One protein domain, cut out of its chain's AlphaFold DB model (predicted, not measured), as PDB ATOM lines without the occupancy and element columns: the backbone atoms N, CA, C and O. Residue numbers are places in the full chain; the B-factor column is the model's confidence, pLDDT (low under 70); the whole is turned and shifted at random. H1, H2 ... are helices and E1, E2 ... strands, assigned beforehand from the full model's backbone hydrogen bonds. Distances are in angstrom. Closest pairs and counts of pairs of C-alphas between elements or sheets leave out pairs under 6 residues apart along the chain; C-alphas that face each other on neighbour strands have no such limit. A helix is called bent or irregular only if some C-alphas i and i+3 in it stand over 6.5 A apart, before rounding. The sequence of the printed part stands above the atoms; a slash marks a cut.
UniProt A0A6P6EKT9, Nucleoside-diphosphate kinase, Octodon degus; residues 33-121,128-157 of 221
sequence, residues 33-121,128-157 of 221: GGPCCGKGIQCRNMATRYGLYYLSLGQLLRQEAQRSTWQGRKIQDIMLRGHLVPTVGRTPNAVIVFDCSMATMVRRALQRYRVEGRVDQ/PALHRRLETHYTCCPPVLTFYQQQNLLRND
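Overview. This is residues 33 to 121 and 128 to 157 of the 221 residues of the protein "Nucleoside-diphosphate kinase" of Octodon degus (UniProt A0A6P6EKT9). The domain is an open arrangement of five helices with few contacts between them and a small two-stranded sheet, E1 and E2, at one edge: the long helix H5 is bent into two arms at 32 degrees, H5b with its residues 145 to 149 beside the sheet, and H5a leading away from the sheet to H4, which runs the opposite way next to it. H2 and H3 make a V away from that sheet, and H1, which touches no helix, lies off in another direction. The printed part has 119 residues with five named helices and two named strands, in the order H1, H2, H3, E1, H4, H5, E2; the sheet, E1 then E2, is parallel, and the class is mostly helix. It is only just compact, close to loose, with a radius of gyration of the C-alphas of 16.1 A and spans of 48 by 39 by 32 A.

Along the chain. H1 is residues 39 to 50, 15.9 A long, and begins at C-alpha 39 (12.487, 29.959, -18.222). H2 is residues 57 to 65, 11.9 A, and H3 is residues 70 to 81, 16.8 A. E1 is residues 94 to 98, 13.2 A, and H4 is residues 102 to 115, 20.2 A. H5, residues 128 to 150, was assigned as one helix by its hydrogen bonds but is bent: C-alphas 139 and 142 are 6.7 A apart. Its arms are H5a, residues 128 to 139, 16.3 A, and H5b, residues 142 to 150, 12.3 A. E2 is residues 154 to 156, 6.6 A, and ends at C-alpha 156 (7.770, 32.839, -6.551).

Arrangement. E1 and E2 are parallel neighbours, their directions 32 degrees apart; C-alphas 96 and 155 face each other at 5.0 A. N 155 and O 95, at 2.8 A, and N 97 and O 155, at 3.2 A, are within hydrogen-bond range. The closest C-alphas of H5b and E2 are those of Tyr 148 and Leu 154, 5.8 A apart. H5a and H5b stand at a shallow tilt of 32 degrees, only just short of steep. H4 and H5a only just touch, with 3 pairs of C-alphas within 8 A, H5a with residues 130 to 134 alone; the closest C-alphas are those of Ala 109 and Leu 130, 7.6 A. They run opposite ways at a shallow tilt of 29 degrees. H2 and H3 touch, H3 with residues 71 to 76 alone; the closest C-alphas are those of Ala 65 and Gly 72, 4.1 A. They run opposite ways at a steep tilt of 57 degrees. H1 is apart from H2 and H3, for instance. In H1, H2, H3, H4, H5a and H5b every O i to N i+4 pair is within hydrogen-bond range.

Size, cuts and confidence. The two C-alphas farthest apart are those of Arg 90 and Gln 121, 48.4 A. Residues 122 to 127 are not printed, and C-alphas 121 and 128 across the cut are 15.6 A apart. The link from H3 to E1, residues 82 to 93, is long. The mean pLDDT of the printed part is 77.2; it is under 70 at residue 79, residues 81 to 89, 116 to 121, residue 128 and residues 151 to 157.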
ATOM      1  N   GLY A  33      15.152  34.658 -13.692       85.81
ATOM      2  CA  GLY A  33      15.701  33.385 -13.225       85.81
ATOM      3  C   GLY A  33      17.107  33.111 -13.745       85.81
ATOM      4  O   GLY A  33      17.552  33.703 -14.738       85.81
ATOM      5  N   GLY A  34      17.799  32.170 -13.107       85.38
ATOM      6  CA  GLY A  34      19.196  31.839 -13.395       85.38
ATOM      7  C   GLY A  34      19.430  31.113 -14.725       85.38
ATOM      8  O   GLY A  34      18.492  30.598 -15.349       85.38
ATOM      9  N   PRO A  35      20.662  31.113 -15.264       84.06
ATOM     10  CA  PRO A  35      20.966  30.413 -16.512       84.06
ATOM     11  C   PRO A  35      20.556  28.933 -16.413       84.06
ATOM     12  O   PRO A  35      20.661  28.308 -15.370       84.06
ATOM     13  N   CYS A  36      20.024  28.371 -17.502       83.19
ATOM     14  CA  CYS A  36      19.551  26.978 -17.554       83.19
ATOM     15  C   CYS A  36      18.409  26.586 -16.582       83.19
ATOM     16  O   CYS A  36      18.041  25.412 -16.551       83.19
ATOM     17  N   CYS A  37      17.745  27.535 -15.902       85.94
ATOM     18  CA  CYS A  37      16.574  27.235 -15.056       85.94
ATOM     19  C   CYS A  37      15.345  26.722 -15.835       85.94
ATOM     20  O   CYS A  37      14.477  26.074 -15.266       85.94
ATOM     21  N   GLY A  38      15.289  26.947 -17.154       83.06
ATOM     22  CA  GLY A  38      14.188  26.482 -18.011       83.06
ATOM     23  C   GLY A  38      13.161  27.554 -18.377       83.06
ATOM     24  O   GLY A  38      12.274  27.274 -19.180       83.06
ATOM     25  N   LYS A  39      13.341  28.797 -17.910       88.19
ATOM     26  CA  LYS A  39      12.487  29.959 -18.222       88.19
ATOM     27  C   LYS A  39      12.062  30.064 -19.691       88.19
ATOM     28  O   LYS A  39      10.887  30.192 -19.980       88.19
ATOM     29  N   GLY A  40      12.979  29.903 -20.650       84.81
ATOM     30  CA  GLY A  40      12.637  29.992 -22.077       84.81
ATOM     31  C   GLY A  40      11.643  28.927 -22.565       84.81
ATOM     32  O   GLY A  40      10.834  29.212 -23.441       84.81
ATOM     33  N   ILE A  41      11.684  27.716 -21.999       86.94
ATOM     34  CA  ILE A  41      10.742  26.636 -22.332       86.94
ATOM     35  C   ILE A  41       9.387  26.932 -21.688       86.94
ATOM     36  O   ILE A  41       8.368  26.918 -22.374       86.94
ATOM     37  N   GLN A  42       9.384  27.283 -20.400       86.69
ATOM     38  CA  GLN A  42       8.158  27.610 -19.672       86.69
ATOM     39  C   GLN A  42       7.432  28.813 -20.277       86.69
ATOM     40  O   GLN A  42       6.227  28.754 -20.508       86.69
ATOM     41  N   CYS A  43       8.159  29.863 -20.666       86.81
ATOM     42  CA  CYS A  43       7.564  31.014 -21.334       86.81
ATOM     43  C   CYS A  43       6.923  30.658 -22.684       86.81
ATOM     44  O   CYS A  43       5.881  31.212 -23.016       86.81
ATOM     45  N   ARG A  44       7.505  29.735 -23.465       86.25
ATOM     46  CA  ARG A  44       6.901  29.276 -24.733       86.25
ATOM     47  C   ARG A  44       5.633  28.463 -24.495       86.25
ATOM     48  O   ARG A  44       4.655  28.629 -25.225       86.25
ATOM     49  N   ASN A  45       5.637  27.617 -23.469       87.00
ATOM     50  CA  ASN A  45       4.460  26.845 -23.085       87.00
ATOM     51  C   ASN A  45       3.333  27.771 -22.613       87.00
ATOM     52  O   ASN A  45       2.200  27.628 -23.061       87.00
ATOM     53  N   MET A  46       3.659  28.763 -21.780       84.62
ATOM     54  CA  MET A  46       2.719  29.780 -21.305       84.62
ATOM     55  C   MET A  46       2.160  30.622 -22.462       84.62
ATOM     56  O   MET A  46       0.950  30.792 -22.565       84.62
ATOM     57  N   ALA A  47       3.016  31.059 -23.389       87.31
ATOM     58  CA  ALA A  47       2.599  31.757 -24.604       87.31
ATOM     59  C   ALA A  47       1.600  30.945 -25.436       87.31
ATOM     60  O   ALA A  47       0.570  31.462 -25.859       87.31
ATOM     61  N   THR A  48       1.865  29.650 -25.613       86.44
ATOM     62  CA  THR A  48       0.997  28.762 -26.400       86.44
ATOM     63  C   THR A  48      -0.331  28.484 -25.694       86.44
ATOM     64  O   THR A  48      -1.370  28.462 -26.345       86.44
ATOM     65  N   ARG A  49      -0.311  28.275 -24.371       86.81
ATOM     66  CA  ARG A  49      -1.505  27.915 -23.586       86.81
ATOM     67  C   ARG A  49      -2.452  29.088 -23.354       86.81
ATOM     68  O   ARG A  49      -3.658  28.900 -23.425       86.81
ATOM     69  N   TYR A  50      -1.910  30.271 -23.080       84.88
ATOM     70  CA  TYR A  50      -2.696  31.454 -22.714       84.88
ATOM     71  C   TYR A  50      -2.818  32.474 -23.856       84.88
ATOM     72  O   TYR A  50      -3.315  33.573 -23.641       84.88
ATOM     73  N   GLY A  51      -2.335  32.144 -25.060       84.62
ATOM     74  CA  GLY A  51      -2.353  33.062 -26.205       84.62
ATOM     75  C   GLY A  51      -1.492  34.315 -26.004       84.62
ATOM     76  O   GLY A  51      -1.745  35.343 -26.627       84.62
ATOM     77  N   LEU A  52      -0.488  34.249 -25.125       82.69
ATOM     78  CA  LEU A  52       0.401  35.371 -24.831       82.69
ATOM     79  C   LEU A  52       1.541  35.451 -25.844       82.69
ATOM     80  O   LEU A  52       1.996  34.447 -26.395       82.69
ATOM     81  N   TYR A  53       2.069  36.653 -26.043       84.69
ATOM     82  CA  TYR A  53       3.233  36.852 -26.892       84.69
ATOM     83  C   TYR A  53       4.531  36.741 -26.083       84.69
ATOM     84  O   TYR A  53       4.740  37.463 -25.108       84.69
ATOM     85  N   TYR A  54       5.424  35.837 -26.493       84.38
ATOM     86  CA  TYR A  54       6.725  35.656 -25.849       84.38
ATOM     87  C   TYR A  54       7.804  36.518 -26.508       84.38
ATOM     88  O   TYR A  54       8.152  36.316 -27.673       84.38
ATOM     89  N   LEU A  55       8.406  37.417 -25.725       85.81
ATOM     90  CA  LEU A  55       9.537  38.244 -26.140       85.81
ATOM     91  C   LEU A  55      10.795  37.916 -25.334       85.81
ATOM     92  O   LEU A  55      10.832  38.053 -24.114       85.81
ATOM     93  N   SER A  56      11.869  37.532 -26.031       83.50
ATOM     94  CA  SER A  56      13.192  37.362 -25.424       83.50
ATOM     95  C   SER A  56      14.026  38.629 -25.608       83.50
ATOM     96  O   SER A  56      14.656  38.816 -26.651       83.50
ATOM     97  N   LEU A  57      14.077  39.479 -24.576       81.88
ATOM     98  CA  LEU A  57      14.888  40.706 -24.590       81.88
ATOM     99  C   LEU A  57      16.354  40.414 -24.922       81.88
ATOM    100  O   LEU A  57      16.951  41.093 -25.748       81.88
ATOM    101  N   GLY A  58      16.922  39.344 -24.361       77.06
ATOM    102  CA  GLY A  58      18.299  38.958 -24.660       77.06
ATOM    103  C   GLY A  58      18.530  38.605 -26.134       77.06
ATOM    104  O   GLY A  58      19.602  38.890 -26.658       77.06
ATOM    105  N   GLN A  59      17.558  37.987 -26.816       80.38
ATOM    106  CA  GLN A  59      17.671  37.706 -28.252       80.38
ATOM    107  C   GLN A  59      17.567  38.991 -29.077       80.38
ATOM    108  O   GLN A  59      18.371  39.177 -29.986       80.38
ATOM    109  N   LEU A  60      16.631  39.877 -28.724       83.69
ATOM    110  CA  LEU A  60      16.447  41.162 -29.396       83.69
ATOM    111  C   LEU A  60      17.694  42.047 -29.270       83.69
ATOM    112  O   LEU A  60      18.179  42.569 -30.268       83.69
ATOM    113  N   LEU A  61      18.260  42.148 -28.064       81.56
ATOM    114  CA  LEU A  61      19.477  42.920 -27.816       81.56
ATOM    115  C   LEU A  61      20.681  42.339 -28.560       81.56
ATOM    116  O   LEU A  61      21.439  43.097 -29.150       81.56
ATOM    117  N   ARG A  62      20.837  41.007 -28.612       81.00
ATOM    118  CA  ARG A  62      21.901  40.372 -29.415       81.00
ATOM    119  C   ARG A  62      21.733  40.628 -30.910       81.00
ATOM    120  O   ARG A  62      22.725  40.861 -31.590       81.00
ATOM    121  N   GLN A  63      20.501  40.586 -31.413       81.94
ATOM    122  CA  GLN A  63      20.213  40.867 -32.817       81.94
ATOM    123  C   GLN A  63      20.507  42.332 -33.166       81.94
ATOM    124  O   GLN A  63      21.076  42.607 -34.218       81.94
ATOM    125  N   GLU A  64      20.160  43.269 -32.282       83.12
ATOM    126  CA  GLU A  64      20.458  44.687 -32.491       83.12
ATOM    127  C   GLU A  64      21.949  44.997 -32.299       83.12
ATOM    128  O   GLU A  64      22.501  45.793 -33.046       83.12
ATOM    129  N   ALA A  65      22.637  44.312 -31.383       82.25
ATOM    130  CA  ALA A  65      24.086  44.436 -31.205       82.25
ATOM    131  C   ALA A  65      24.880  43.941 -32.428       82.25
ATOM    132  O   ALA A  65      25.972  44.433 -32.691       82.25
ATOM    133  N   GLN A  66      24.343  42.982 -33.191       81.19
ATOM    134  CA  GLN A  66      24.944  42.541 -34.455       81.19
ATOM    135  C   GLN A  66      24.775  43.565 -35.582       81.19
ATOM    136  O   GLN A  66      25.504  43.515 -36.573       81.19
ATOM    137  N   ARG A  67      23.819  44.492 -35.462       82.00
ATOM    138  CA  ARG A  67      23.625  45.552 -36.450       82.00
ATOM    139  C   ARG A  67      24.661  46.646 -36.215       82.00
ATOM    140  O   ARG A  67      24.827  47.140 -35.104       82.00
ATOM    141  N   SER A  68      25.324  47.095 -37.279       77.44
ATOM    142  CA  SER A  68      26.352  48.148 -37.225       77.44
ATOM    143  C   SER A  68      25.774  49.567 -37.046       77.44
ATOM    144  O   SER A  68      26.301  50.536 -37.597       77.44
ATOM    145  N   THR A  69      24.681  49.707 -36.290       86.56
ATOM    146  CA  THR A  69      24.023  50.983 -35.980       86.56
ATOM    147  C   THR A  69      24.664  51.640 -34.755       86.56
ATOM    148  O   THR A  69      25.355  51.004 -33.958       86.56
ATOM    149  N   TRP A  70      24.435  52.944 -34.573       84.19
ATOM    150  CA  TRP A  70      24.869  53.635 -33.356       84.19
ATOM    151  C   TRP A  70      24.170  53.077 -32.105       84.19
ATOM    152  O   TRP A  70      24.816  52.935 -31.064       84.19
ATOM    153  N   GLN A  71      22.890  52.686 -32.211       79.38
ATOM    154  CA  GLN A  71      22.199  51.985 -31.125       79.38
ATOM    155  C   GLN A  71      22.830  50.617 -30.844       79.38
ATOM    156  O   GLN A  71      23.076  50.307 -29.681       79.38
ATOM    157  N   GLY A  72      23.147  49.831 -31.878       82.62
ATOM    158  CA  GLY A  72      23.782  48.518 -31.744       82.62
ATOM    159  C   GLY A  72      25.123  48.583 -31.012       82.62
ATOM    160  O   GLY A  72      25.335  47.827 -30.066       82.62
ATOM    161  N   ARG A  73      25.977  49.563 -31.346       83.44
ATOM    162  CA  ARG A  73      27.251  49.807 -30.637       83.44
ATOM    163  C   ARG A  73      27.052  50.155 -29.160       83.44
ATOM    164  O   ARG A  73      27.752  49.616 -28.310       83.44
ATOM    165  N   LYS A  74      26.077  51.014 -28.837       82.38
ATOM    166  CA  LYS A  74      25.730  51.324 -27.439       82.38
ATOM    167  C   LYS A  74      25.206  50.103 -26.689       82.38
ATOM    168  O   LYS A  74      25.594  49.880 -25.549       82.38
ATOM    169  N   ILE A  75      24.340  49.310 -27.319       80.25
ATOM    170  CA  ILE A  75      23.808  48.076 -26.733       80.25
ATOM    171  C   ILE A  75      24.943  47.082 -26.486       80.25
ATOM    172  O   ILE A  75      24.994  46.486 -25.415       80.25
ATOM    173  N   GLN A  76      25.874  46.937 -27.428       78.38
ATOM    174  CA  GLN A  76      27.044  46.080 -27.277       78.38
ATOM    175  C   GLN A  76      27.911  46.512 -26.088       78.38
ATOM    176  O   GLN A  76      28.266  45.671 -25.268       78.38
ATOM    177  N   ASP A  77      28.193  47.808 -25.950       79.81
ATOM    178  CA  ASP A  77      28.962  48.358 -24.826       79.81
ATOM    179  C   ASP A  77      28.243  48.157 -23.476       79.81
ATOM    180  O   ASP A  77      28.845  47.678 -22.517       79.81
ATOM    181  N   ILE A  78      26.928  48.405 -23.411       75.06
ATOM    182  CA  ILE A  78      26.104  48.147 -22.213       75.06
ATOM    183  C   ILE A  78      26.109  46.655 -21.849       75.06
ATOM    184  O   ILE A  78      26.288  46.305 -20.682       75.06
ATOM    185  N   MET A  79      25.945  45.771 -22.839       69.81
ATOM    186  CA  MET A  79      25.961  44.318 -22.641       69.81
ATOM    187  C   MET A  79      27.329  43.802 -22.184       69.81
ATOM    188  O   MET A  79      27.376  42.883 -21.369       69.81
ATOM    189  N   LEU A  80      28.426  44.375 -22.691       70.75
ATOM    190  CA  LEU A  80      29.792  44.031 -22.283       70.75
ATOM    191  C   LEU A  80      30.089  44.477 -20.848       70.75
ATOM    192  O   LEU A  80      30.742  43.744 -20.110       70.75
ATOM    193  N   ARG A  81      29.578  45.646 -20.445       66.31
ATOM    194  CA  ARG A  81      29.734  46.191 -19.086       66.31
ATOM    195  C   ARG A  81      28.781  45.573 -18.061       66.31
ATOM    196  O   ARG A  81      28.907  45.854 -16.877       66.31
ATOM    197  N   GLY A  82      27.814  44.764 -18.497       59.25
ATOM    198  CA  GLY A  82      26.809  44.168 -17.611       59.25
ATOM    199  C   GLY A  82      25.869  45.192 -16.965       59.25
ATOM    200  O   GLY A  82      25.233  44.891 -15.959       59.25
ATOM    201  N   HIS A  83      25.776  46.403 -17.522       59.12
ATOM    202  CA  HIS A  83      24.908  47.448 -16.988       59.12
ATOM    203  C   HIS A  83      23.432  47.142 -17.271       59.12
ATOM    204  O   HIS A  83      23.073  46.581 -18.311       59.12
ATOM    205  N   LEU A  84      22.560  47.541 -16.343       57.72
ATOM    206  CA  LEU A  84      21.115  47.420 -16.513       57.72
ATOM    207  C   LEU A  84      20.645  48.334 -17.649       57.72
ATOM    208  O   LEU A  84      21.020  49.505 -17.727       57.72
ATOM    209  N   VAL A  85      19.808  47.793 -18.535       60.09
ATOM    210  CA  VAL A  85      19.159  48.590 -19.580       60.09
ATOM    211  C   VAL A  85      18.192  49.557 -18.887       60.09
ATOM    212  O   VAL A  85      17.354  49.091 -18.111       60.09
ATOM    213  N   PRO A  86      18.290  50.877 -19.131       55.38
ATOM    214  CA  PRO A  86      17.463  51.861 -18.443       55.38
ATOM    215  C   PRO A  86      15.976  51.573 -18.667       55.38
ATOM    216  O   PRO A  86      15.512  51.454 -19.804       55.38
ATOM    217  N   THR A  87      15.225  51.464 -17.573       56.69
ATOM    218  CA  THR A  87      13.771  51.271 -17.566       56.69
ATOM    219  C   THR A  87      13.071  52.581 -17.895       56.69
ATOM    220  O   THR A  87      12.561  53.276 -17.021       56.69
ATOM    221  N   VAL A  88      13.057  52.940 -19.175       54.38
ATOM    222  CA  VAL A  88      12.223  54.033 -19.679       54.38
ATOM    223  C   VAL A  88      10.888  53.416 -20.098       54.38
ATOM    224  O   VAL A  88      10.757  52.921 -21.217       54.38
ATOM    225  N   GLY A  89       9.912  53.336 -19.188       64.25
ATOM    226  CA  GLY A  89       8.617  52.739 -19.524       64.25
ATOM    227  C   GLY A  89       7.683  52.431 -18.356       64.25
ATOM    228  O   GLY A  89       7.909  52.832 -17.219       64.25
ATOM    229  N   ARG A  90       6.607  51.709 -18.688       70.50
ATOM    230  CA  ARG A  90       5.583  51.212 -17.764       70.50
ATOM    231  C   ARG A  90       6.153  50.107 -16.870       70.50
ATOM    232  O   ARG A  90       6.942  49.282 -17.333       70.50
ATOM    233  N   THR A  91       5.718  50.058 -15.615       71.75
ATOM    234  CA  THR A  91       5.990  48.926 -14.727       71.75
ATOM    235  C   THR A  91       5.278  47.665 -15.236       71.75
ATOM    236  O   THR A  91       4.179  47.757 -15.790       71.75
ATOM    237  N   PRO A  92       5.889  46.475 -15.104       79.25
ATOM    238  CA  PRO A  92       5.187  45.234 -15.408       79.25
ATOM    239  C   PRO A  92       3.968  45.074 -14.485       79.25
ATOM    240  O   PRO A  92       3.902  45.672 -13.416       79.25
ATOM    241  N   ASN A  93       2.997  44.259 -14.890       81.31
ATOM    242  CA  ASN A  93       1.856  43.892 -14.049       81.31
ATOM    243  C   ASN A  93       2.207  42.757 -13.080       81.31
ATOM    244  O   ASN A  93       1.619  42.660 -12.009       81.31
ATOM    245  N   ALA A  94       3.143  41.887 -13.465       82.88
ATOM    246  CA  ALA A  94       3.621  40.787 -12.638       82.88
ATOM    247  C   ALA A  94       5.077  40.448 -12.970       82.88
ATOM    248  O   ALA A  94       5.513  40.576 -14.120       82.88
ATOM    249  N   VAL A  95       5.815  39.967 -11.971       83.44
ATOM    250  CA  VAL A  95       7.164  39.416 -12.131       83.44
ATOM    251  C   VAL A  95       7.170  37.981 -11.610       83.44
ATOM    252  O   VAL A  95       6.883  37.749 -10.442       83.44
ATOM    253  N   ILE A  96       7.493  37.025 -12.478       87.38
ATOM    254  CA  ILE A  96       7.608  35.596 -12.157       87.38
ATOM    255  C   ILE A  96       9.089  35.245 -12.049       87.38
ATOM    256  O   ILE A  96       9.870  35.566 -12.955       87.38
ATOM    257  N   VAL A  97       9.478  34.575 -10.967       85.00
ATOM    258  CA  VAL A  97      10.869  34.169 -10.732       85.00
ATOM    259  C   VAL A  97      10.982  32.652 -10.717       85.00
ATOM    260  O   VAL A  97      10.429  31.977  -9.856       85.00
ATOM    261  N   PHE A  98      11.751  32.133 -11.677       85.94
ATOM    262  CA  PHE A  98      12.093  30.716 -11.747       85.94
ATOM    263  C   PHE A  98      13.308  30.430 -10.871       85.94
ATOM    264  O   PHE A  98      14.455  30.539 -11.335       85.94
ATOM    265  N   ASP A  99      13.038  30.022  -9.638       83.62
ATOM    266  CA  ASP A  99      14.063  29.577  -8.705       83.62
ATOM    267  C   ASP A  99      14.614  28.207  -9.102       83.62
ATOM    268  O   ASP A  99      13.903  27.274  -9.482       83.62
ATOM    269  N   CYS A 100      15.938  28.091  -9.064       83.50
ATOM    270  CA  CYS A 100      16.646  26.866  -9.397       83.50
ATOM    271  C   CYS A 100      17.955  26.824  -8.616       83.50
ATOM    272  O   CYS A 100      18.727  27.780  -8.650       83.50
ATOM    273  N   SER A 101      18.244  25.699  -7.957       85.94
ATOM    274  CA  SER A 101      19.499  25.545  -7.219       85.94
ATOM    275  C   SER A 101      20.710  25.580  -8.156       85.94
ATOM    276  O   SER A 101      20.638  25.135  -9.309       85.94
ATOM    277  N   MET A 102      21.845  26.072  -7.645       83.25
ATOM    278  CA  MET A 102      23.125  26.119  -8.364       83.25
ATOM    279  C   MET A 102      23.479  24.766  -8.996       83.25
ATOM    280  O   MET A 102      23.740  24.693 -10.196       83.25
ATOM    281  N   ALA A 103      23.394  23.683  -8.219       82.75
ATOM    282  CA  ALA A 103      23.681  22.329  -8.687       82.75
ATOM    283  C   ALA A 103      22.813  21.928  -9.893       82.75
ATOM    284  O   ALA A 103      23.307  21.361 -10.870       82.75
ATOM    285  N   THR A 104      21.524  22.281  -9.871       86.62
ATOM    286  CA  THR A 104      20.599  21.991 -10.974       86.62
ATOM    287  C   THR A 104      20.912  22.832 -12.211       86.62
ATOM    288  O   THR A 104      20.861  22.317 -13.331       86.62
ATOM    289  N   MET A 105      21.277  24.107 -12.030       86.56
ATOM    290  CA  MET A 105      21.690  24.978 -13.136       86.56
ATOM    291  C   MET A 105      22.951  24.451 -13.823       86.56
ATOM    292  O   MET A 105      22.966  24.335 -15.051       86.56
ATOM    293  N   VAL A 106      23.967  24.076 -13.039       85.56
ATOM    294  CA  VAL A 106      25.226  23.506 -13.538       85.56
ATOM    295  C   VAL A 106      24.965  22.189 -14.264       85.56
ATOM    296  O   VAL A 106      25.334  22.054 -15.429       85.56
ATOM    297  N   ARG A 107      24.239  21.252 -13.638       85.38
ATOM    298  CA  ARG A 107      23.901  19.954 -14.245       85.38
ATOM    299  C   ARG A 107      23.192  20.113 -15.591       85.38
ATOM    300  O   ARG A 107      23.579  19.478 -16.571       85.38
ATOM    301  N   ARG A 108      22.174  20.979 -15.663       87.06
ATOM    302  CA  ARG A 108      21.425  21.239 -16.907       87.06
ATOM    303  C   ARG A 108      22.272  21.947 -17.962       87.06
ATOM    304  O   ARG A 108      22.083  21.702 -19.151       87.06
ATOM    305  N   ALA A 109      23.183  22.828 -17.557       83.38
ATOM    306  CA  ALA A 109      24.095  23.488 -18.480       83.38
ATOM    307  C   ALA A 109      25.104  22.498 -19.080       83.38
ATOM    308  O   ALA A 109      25.237  22.449 -20.300       83.38
ATOM    309  N   LEU A 110      25.725  21.651 -18.254       81.50
ATOM    310  CA  LEU A 110      26.629  20.588 -18.705       81.50
ATOM    311  C   LEU A 110      25.933  19.615 -19.661       81.50
ATOM    312  O   LEU A 110      26.487  19.272 -20.701       81.50
ATOM    313  N   GLN A 111      24.689  19.228 -19.364       82.75
ATOM    314  CA  GLN A 111      23.906  18.372 -20.257       82.75
ATOM    315  C   GLN A 111      23.702  19.010 -21.640       82.75
ATOM    316  O   GLN A 111      23.794  18.317 -22.649       82.75
ATOM    317  N   ARG A 112      23.476  20.328 -21.710       79.75
ATOM    318  CA  ARG A 112      23.371  21.038 -22.996       79.75
ATOM    319  C   ARG A 112      24.703  21.102 -23.735       79.75
ATOM    320  O   ARG A 112      24.714  20.863 -24.934       79.75
ATOM    321  N   TYR A 113      25.810  21.357 -23.038       74.12
ATOM    322  CA  TYR A 113      27.138  21.386 -23.664       74.12
ATOM    323  C   TYR A 113      27.552  20.034 -24.251       74.12
ATOM    324  O   TYR A 113      28.163  20.000 -25.317       74.12
ATOM    325  N   ARG A 114      27.163  18.932 -23.595       72.19
ATOM    326  CA  ARG A 114      27.365  17.567 -24.106       72.19
ATOM    327  C   ARG A 114      26.591  17.320 -25.402       72.19
ATOM    328  O   ARG A 114      27.147  16.769 -26.339       72.19
ATOM    329  N   VAL A 115      25.333  17.761 -25.467       70.06
ATOM    330  CA  VAL A 115      24.475  17.595 -26.658       70.06
ATOM    331  C   VAL A 115      24.902  18.514 -27.809       70.06
ATOM    332  O   VAL A 115      24.812  18.123 -28.966       70.06
ATOM    333  N   GLU A 116      25.394  19.720 -27.515       64.88
ATOM    334  CA  GLU A 116      25.892  20.673 -28.521       64.88
ATOM    335  C   GLU A 116      27.325  20.361 -29.008       64.88
ATOM    336  O   GLU A 116      27.875  21.132 -29.793       64.88
ATOM    337  N   GLY A 117      27.933  19.255 -28.559       58.19
ATOM    338  CA  GLY A 117      29.227  18.775 -29.056       58.19
ATOM    339  C   GLY A 117      30.430  19.652 -28.684       58.19
ATOM    340  O   GLY A 117      31.411  19.672 -29.416       58.19
ATOM    341  N   ARG A 118      30.372  20.398 -27.570       56.47
ATOM    342  CA  ARG A 118      31.446  21.322 -27.133       56.47
ATOM    343  C   ARG A 118      32.395  20.745 -26.079       56.47
ATOM    344  O   ARG A 118      32.929  21.500 -25.270       56.47
ATOM    345  N   VAL A 119      32.552  19.429 -26.015       53.34
ATOM    346  CA  VAL A 119      33.419  18.804 -25.011       53.34
ATOM    347  C   VAL A 119      34.672  18.299 -25.706       53.34
ATOM    348  O   VAL A 119      34.694  17.177 -26.205       53.34
ATOM    349  N   ASP A 120      35.708  19.139 -25.721       47.94
ATOM    350  CA  ASP A 120      37.073  18.624 -25.744       47.94
ATOM    351  C   ASP A 120      37.224  17.748 -24.496       47.94
ATOM    352  O   ASP A 120      36.833  18.142 -23.394       47.94
ATOM    353  N   GLN A 121      37.668  16.510 -24.693       43.69
ATOM    354  CA  GLN A 121      37.774  15.513 -23.635       43.69
ATOM    355  C   GLN A 121      38.736  16.007 -22.547       43.69
ATOM    356  O   GLN A 121      39.946  16.050 -22.739       43.69
ATOM    357  N   PRO A 128      34.551  28.377 -18.567       67.69
ATOM    358  CA  PRO A 128      34.599  29.687 -17.895       67.69
ATOM    359  C   PRO A 128      33.407  30.604 -18.221       67.69
ATOM    360  O   PRO A 128      33.028  31.480 -17.443       67.69
ATOM    361  N   ALA A 129      32.750  30.369 -19.360       71.88
ATOM    362  CA  ALA A 129      31.528  31.056 -19.758       71.88
ATOM    363  C   ALA A 129      30.305  30.745 -18.869       71.88
ATOM    364  O   ALA A 129      29.469  31.628 -18.670       71.88
ATOM    365  N   LEU A 130      30.150  29.516 -18.363       78.31
ATOM    366  CA  LEU A 130      29.037  29.153 -17.479       78.31
ATOM    367  C   LEU A 130      29.275  29.686 -16.064       78.31
ATOM    368  O   LEU A 130      28.345  30.248 -15.487       78.31
ATOM    369  N   HIS A 131      30.508  29.601 -15.560       79.88
ATOM    370  CA  HIS A 131      30.869  30.142 -14.251       79.88
ATOM    371  C   HIS A 131      30.575  31.645 -14.184       79.88
ATOM    372  O   HIS A 131      29.778  32.078 -13.354       79.88
ATOM    373  N   ARG A 132      31.060  32.419 -15.167       78.19
ATOM    374  CA  ARG A 132      30.793  33.866 -15.260       78.19
ATOM    375  C   ARG A 132      29.297  34.193 -15.339       78.19
ATOM    376  O   ARG A 132      28.847  35.196 -14.793       78.19
ATOM    377  N   ARG A 133      28.493  33.357 -16.010       79.62
ATOM    378  CA  ARG A 133      27.029  33.535 -16.098       79.62
ATOM    379  C   ARG A 133      26.316  33.256 -14.779       79.62
ATOM    380  O   ARG A 133      25.319  33.917 -14.496       79.62
ATOM    381  N   LEU A 134      26.777  32.265 -14.022       82.62
ATOM    382  CA  LEU A 134      26.239  31.951 -12.702       82.62
ATOM    383  C   LEU A 134      26.625  33.045 -11.710       82.62
ATOM    384  O   LEU A 134      25.742  33.589 -11.059       82.62
ATOM    385  N   GLU A 135      27.894  33.440 -11.688       81.88
ATOM    386  CA  GLU A 135      28.398  34.549 -10.875       81.88
ATOM    387  C   GLU A 135      27.606  35.835 -11.144       81.88
ATOM    388  O   GLU A 135      26.980  36.373 -10.240       81.88
ATOM    389  N   THR A 136      27.479  36.245 -12.412       79.94
ATOM    390  CA  THR A 136      26.677  37.426 -12.789       79.94
ATOM    391  C   THR A 136      25.228  37.316 -12.309       79.94
ATOM    392  O   THR A 136      24.630  38.306 -11.894       79.94
ATOM    393  N   HIS A 137      24.629  36.121 -12.360       81.44
ATOM    394  CA  HIS A 137      23.266  35.933 -11.874       81.44
ATOM    395  C   HIS A 137      23.167  36.172 -10.364       81.44
ATOM    396  O   HIS A 137      22.288  36.917  -9.941       81.44
ATOM    397  N   TYR A 138      24.074  35.610  -9.567       80.94
ATOM    398  CA  TYR A 138      24.057  35.791  -8.114       80.94
ATOM    399  C   TYR A 138      24.537  37.175  -7.665       80.94
ATOM    400  O   TYR A 138      24.111  37.634  -6.614       80.94
ATOM    401  N   THR A 139      25.348  37.877  -8.455       80.00
ATOM    402  CA  THR A 139      25.800  39.235  -8.119       80.00
ATOM    403  C   THR A 139      24.785  40.299  -8.540       80.00
ATOM    404  O   THR A 139      24.502  41.224  -7.784       80.00
ATOM    405  N   CYS A 140      24.209  40.184  -9.740       73.12
ATOM    406  CA  CYS A 140      23.402  41.256 -10.331       73.12
ATOM    407  C   CYS A 140      21.886  41.039 -10.223       73.12
ATOM    408  O   CYS A 140      21.132  42.004 -10.327       73.12
ATOM    409  N   CYS A 141      21.403  39.804 -10.043       74.81
ATOM    410  CA  CYS A 141      19.964  39.534  -9.944       74.81
ATOM    411  C   CYS A 141      19.354  39.873  -8.571       74.81
ATOM    412  O   CYS A 141      18.236  40.388  -8.571       74.81
ATOM    413  N   PRO A 142      20.027  39.657  -7.417       79.19
ATOM    414  CA  PRO A 142      19.457  39.996  -6.113       79.19
ATOM    415  C   PRO A 142      18.955  41.437  -5.969       79.19
ATOM    416  O   PRO A 142      17.817  41.588  -5.538       79.19
ATOM    417  N   PRO A 143      19.682  42.502  -6.378       77.81
ATOM    418  CA  PRO A 143      19.158  43.864  -6.234       77.81
ATOM    419  C   PRO A 143      17.890  44.102  -7.068       77.81
ATOM    420  O   PRO A 143      16.996  44.829  -6.641       77.81
ATOM    421  N   VAL A 144      17.773  43.451  -8.230       76.81
ATOM    422  CA  VAL A 144      16.570  43.518  -9.075       76.81
ATOM    423  C   VAL A 144      15.397  42.792  -8.413       76.81
ATOM    424  O   VAL A 144      14.273  43.287  -8.438       76.81
ATOM    425  N   LEU A 145      15.653  41.638  -7.793       76.38
ATOM    426  CA  LEU A 145      14.639  40.891  -7.048       76.38
ATOM    427  C   LEU A 145      14.150  41.688  -5.837       76.38
ATOM    428  O   LEU A 145      12.945  41.877  -5.693       76.38
ATOM    429  N   THR A 146      15.062  42.245  -5.038       76.44
ATOM    430  CA  THR A 146      14.715  43.093  -3.889       76.44
ATOM    431  C   THR A 146      13.868  44.294  -4.315       76.44
ATOM    432  O   THR A 146      12.868  44.598  -3.664       76.44
ATOM    433  N   PHE A 147      14.205  44.937  -5.440       79.31
ATOM    434  CA  PHE A 147      13.419  46.044  -5.989       79.31
ATOM    435  C   PHE A 147      11.970  45.632  -6.297       79.31
ATOM    436  O   PHE A 147      11.033  46.305  -5.872       79.31
ATOM    437  N   TYR A 148      11.756  44.507  -6.988       77.62
ATOM    438  CA  TYR A 148      10.401  44.042  -7.315       77.62
ATOM    439  C   TYR A 148       9.650  43.439  -6.116       77.62
ATOM    440  O   TYR A 148       8.417  43.464  -6.102       77.62
ATOM    441  N   GLN A 149      10.365  42.945  -5.103       74.31
ATOM    442  CA  GLN A 149       9.784  42.460  -3.851       74.31
ATOM    443  C   GLN A 149       9.191  43.615  -3.039       74.31
ATOM    444  O   GLN A 149       8.063  43.518  -2.564       74.31
ATOM    445  N   GLN A 150       9.908  44.739  -2.949       72.12
ATOM    446  CA  GLN A 150       9.429  45.953  -2.277       72.12
ATOM    447  C   GLN A 150       8.189  46.555  -2.954       72.12
ATOM    448  O   GLN A 150       7.358  47.166  -2.292       72.12
ATOM    449  N   GLN A 151       8.037  46.348  -4.263       69.50
ATOM    450  CA  GLN A 151       6.875  46.790  -5.044       69.50
ATOM    451  C   GLN A 151       5.703  45.784  -5.009       69.50
ATOM    452  O   GLN A 151       4.721  45.967  -5.723       69.50
ATOM    453  N   ASN A 152       5.809  44.714  -4.205       67.38
ATOM    454  CA  ASN A 152       4.810  43.649  -4.028       67.38
ATOM    455  C   ASN A 152       4.345  42.984  -5.341       67.38
ATOM    456  O   ASN A 152       3.204  42.543  -5.486       67.38
ATOM    457  N   LEU A 153       5.240  42.938  -6.328       68.00
ATOM    458  CA  LEU A 153       4.931  42.519  -7.697       68.00
ATOM    459  C   LEU A 153       5.488  41.130  -8.043       68.00
ATOM    460  O   LEU A 153       5.360  40.650  -9.171       68.00
ATOM    461  N   LEU A 154       6.154  40.509  -7.073       63.94
ATOM    462  CA  LEU A 154       7.003  39.345  -7.248       63.94
ATOM    463  C   LEU A 154       6.231  38.078  -6.852       63.94
ATOM    464  O   LEU A 154       5.649  38.000  -5.771       63.94
ATOM    465  N   ARG A 155       6.185  37.101  -7.758       69.00
ATOM    466  CA  ARG A 155       5.561  35.791  -7.551       69.00
ATOM    467  C   ARG A 155       6.634  34.712  -7.678       69.00
ATOM    468  O   ARG A 155       7.252  34.578  -8.735       69.00
ATOM    469  N   ASN A 156       6.849  33.972  -6.593       61.72
ATOM    470  CA  ASN A 156       7.770  32.839  -6.551       61.72
ATOM    471  C   ASN A 156       7.022  31.565  -6.957       61.72
ATOM    472  O   ASN A 156       5.917  31.323  -6.474       61.72
ATOM    473  N   ASP A 157       7.635  30.730  -7.797       53.97
ATOM    474  CA  ASP A 157       7.089  29.413  -8.170       53.97
ATOM    475  C   ASP A 157       7.189  28.366  -7.027       53.97
ATOM    476  O   ASP A 157       6.743  27.231  -7.189       53.97
TER     477      ASP A 157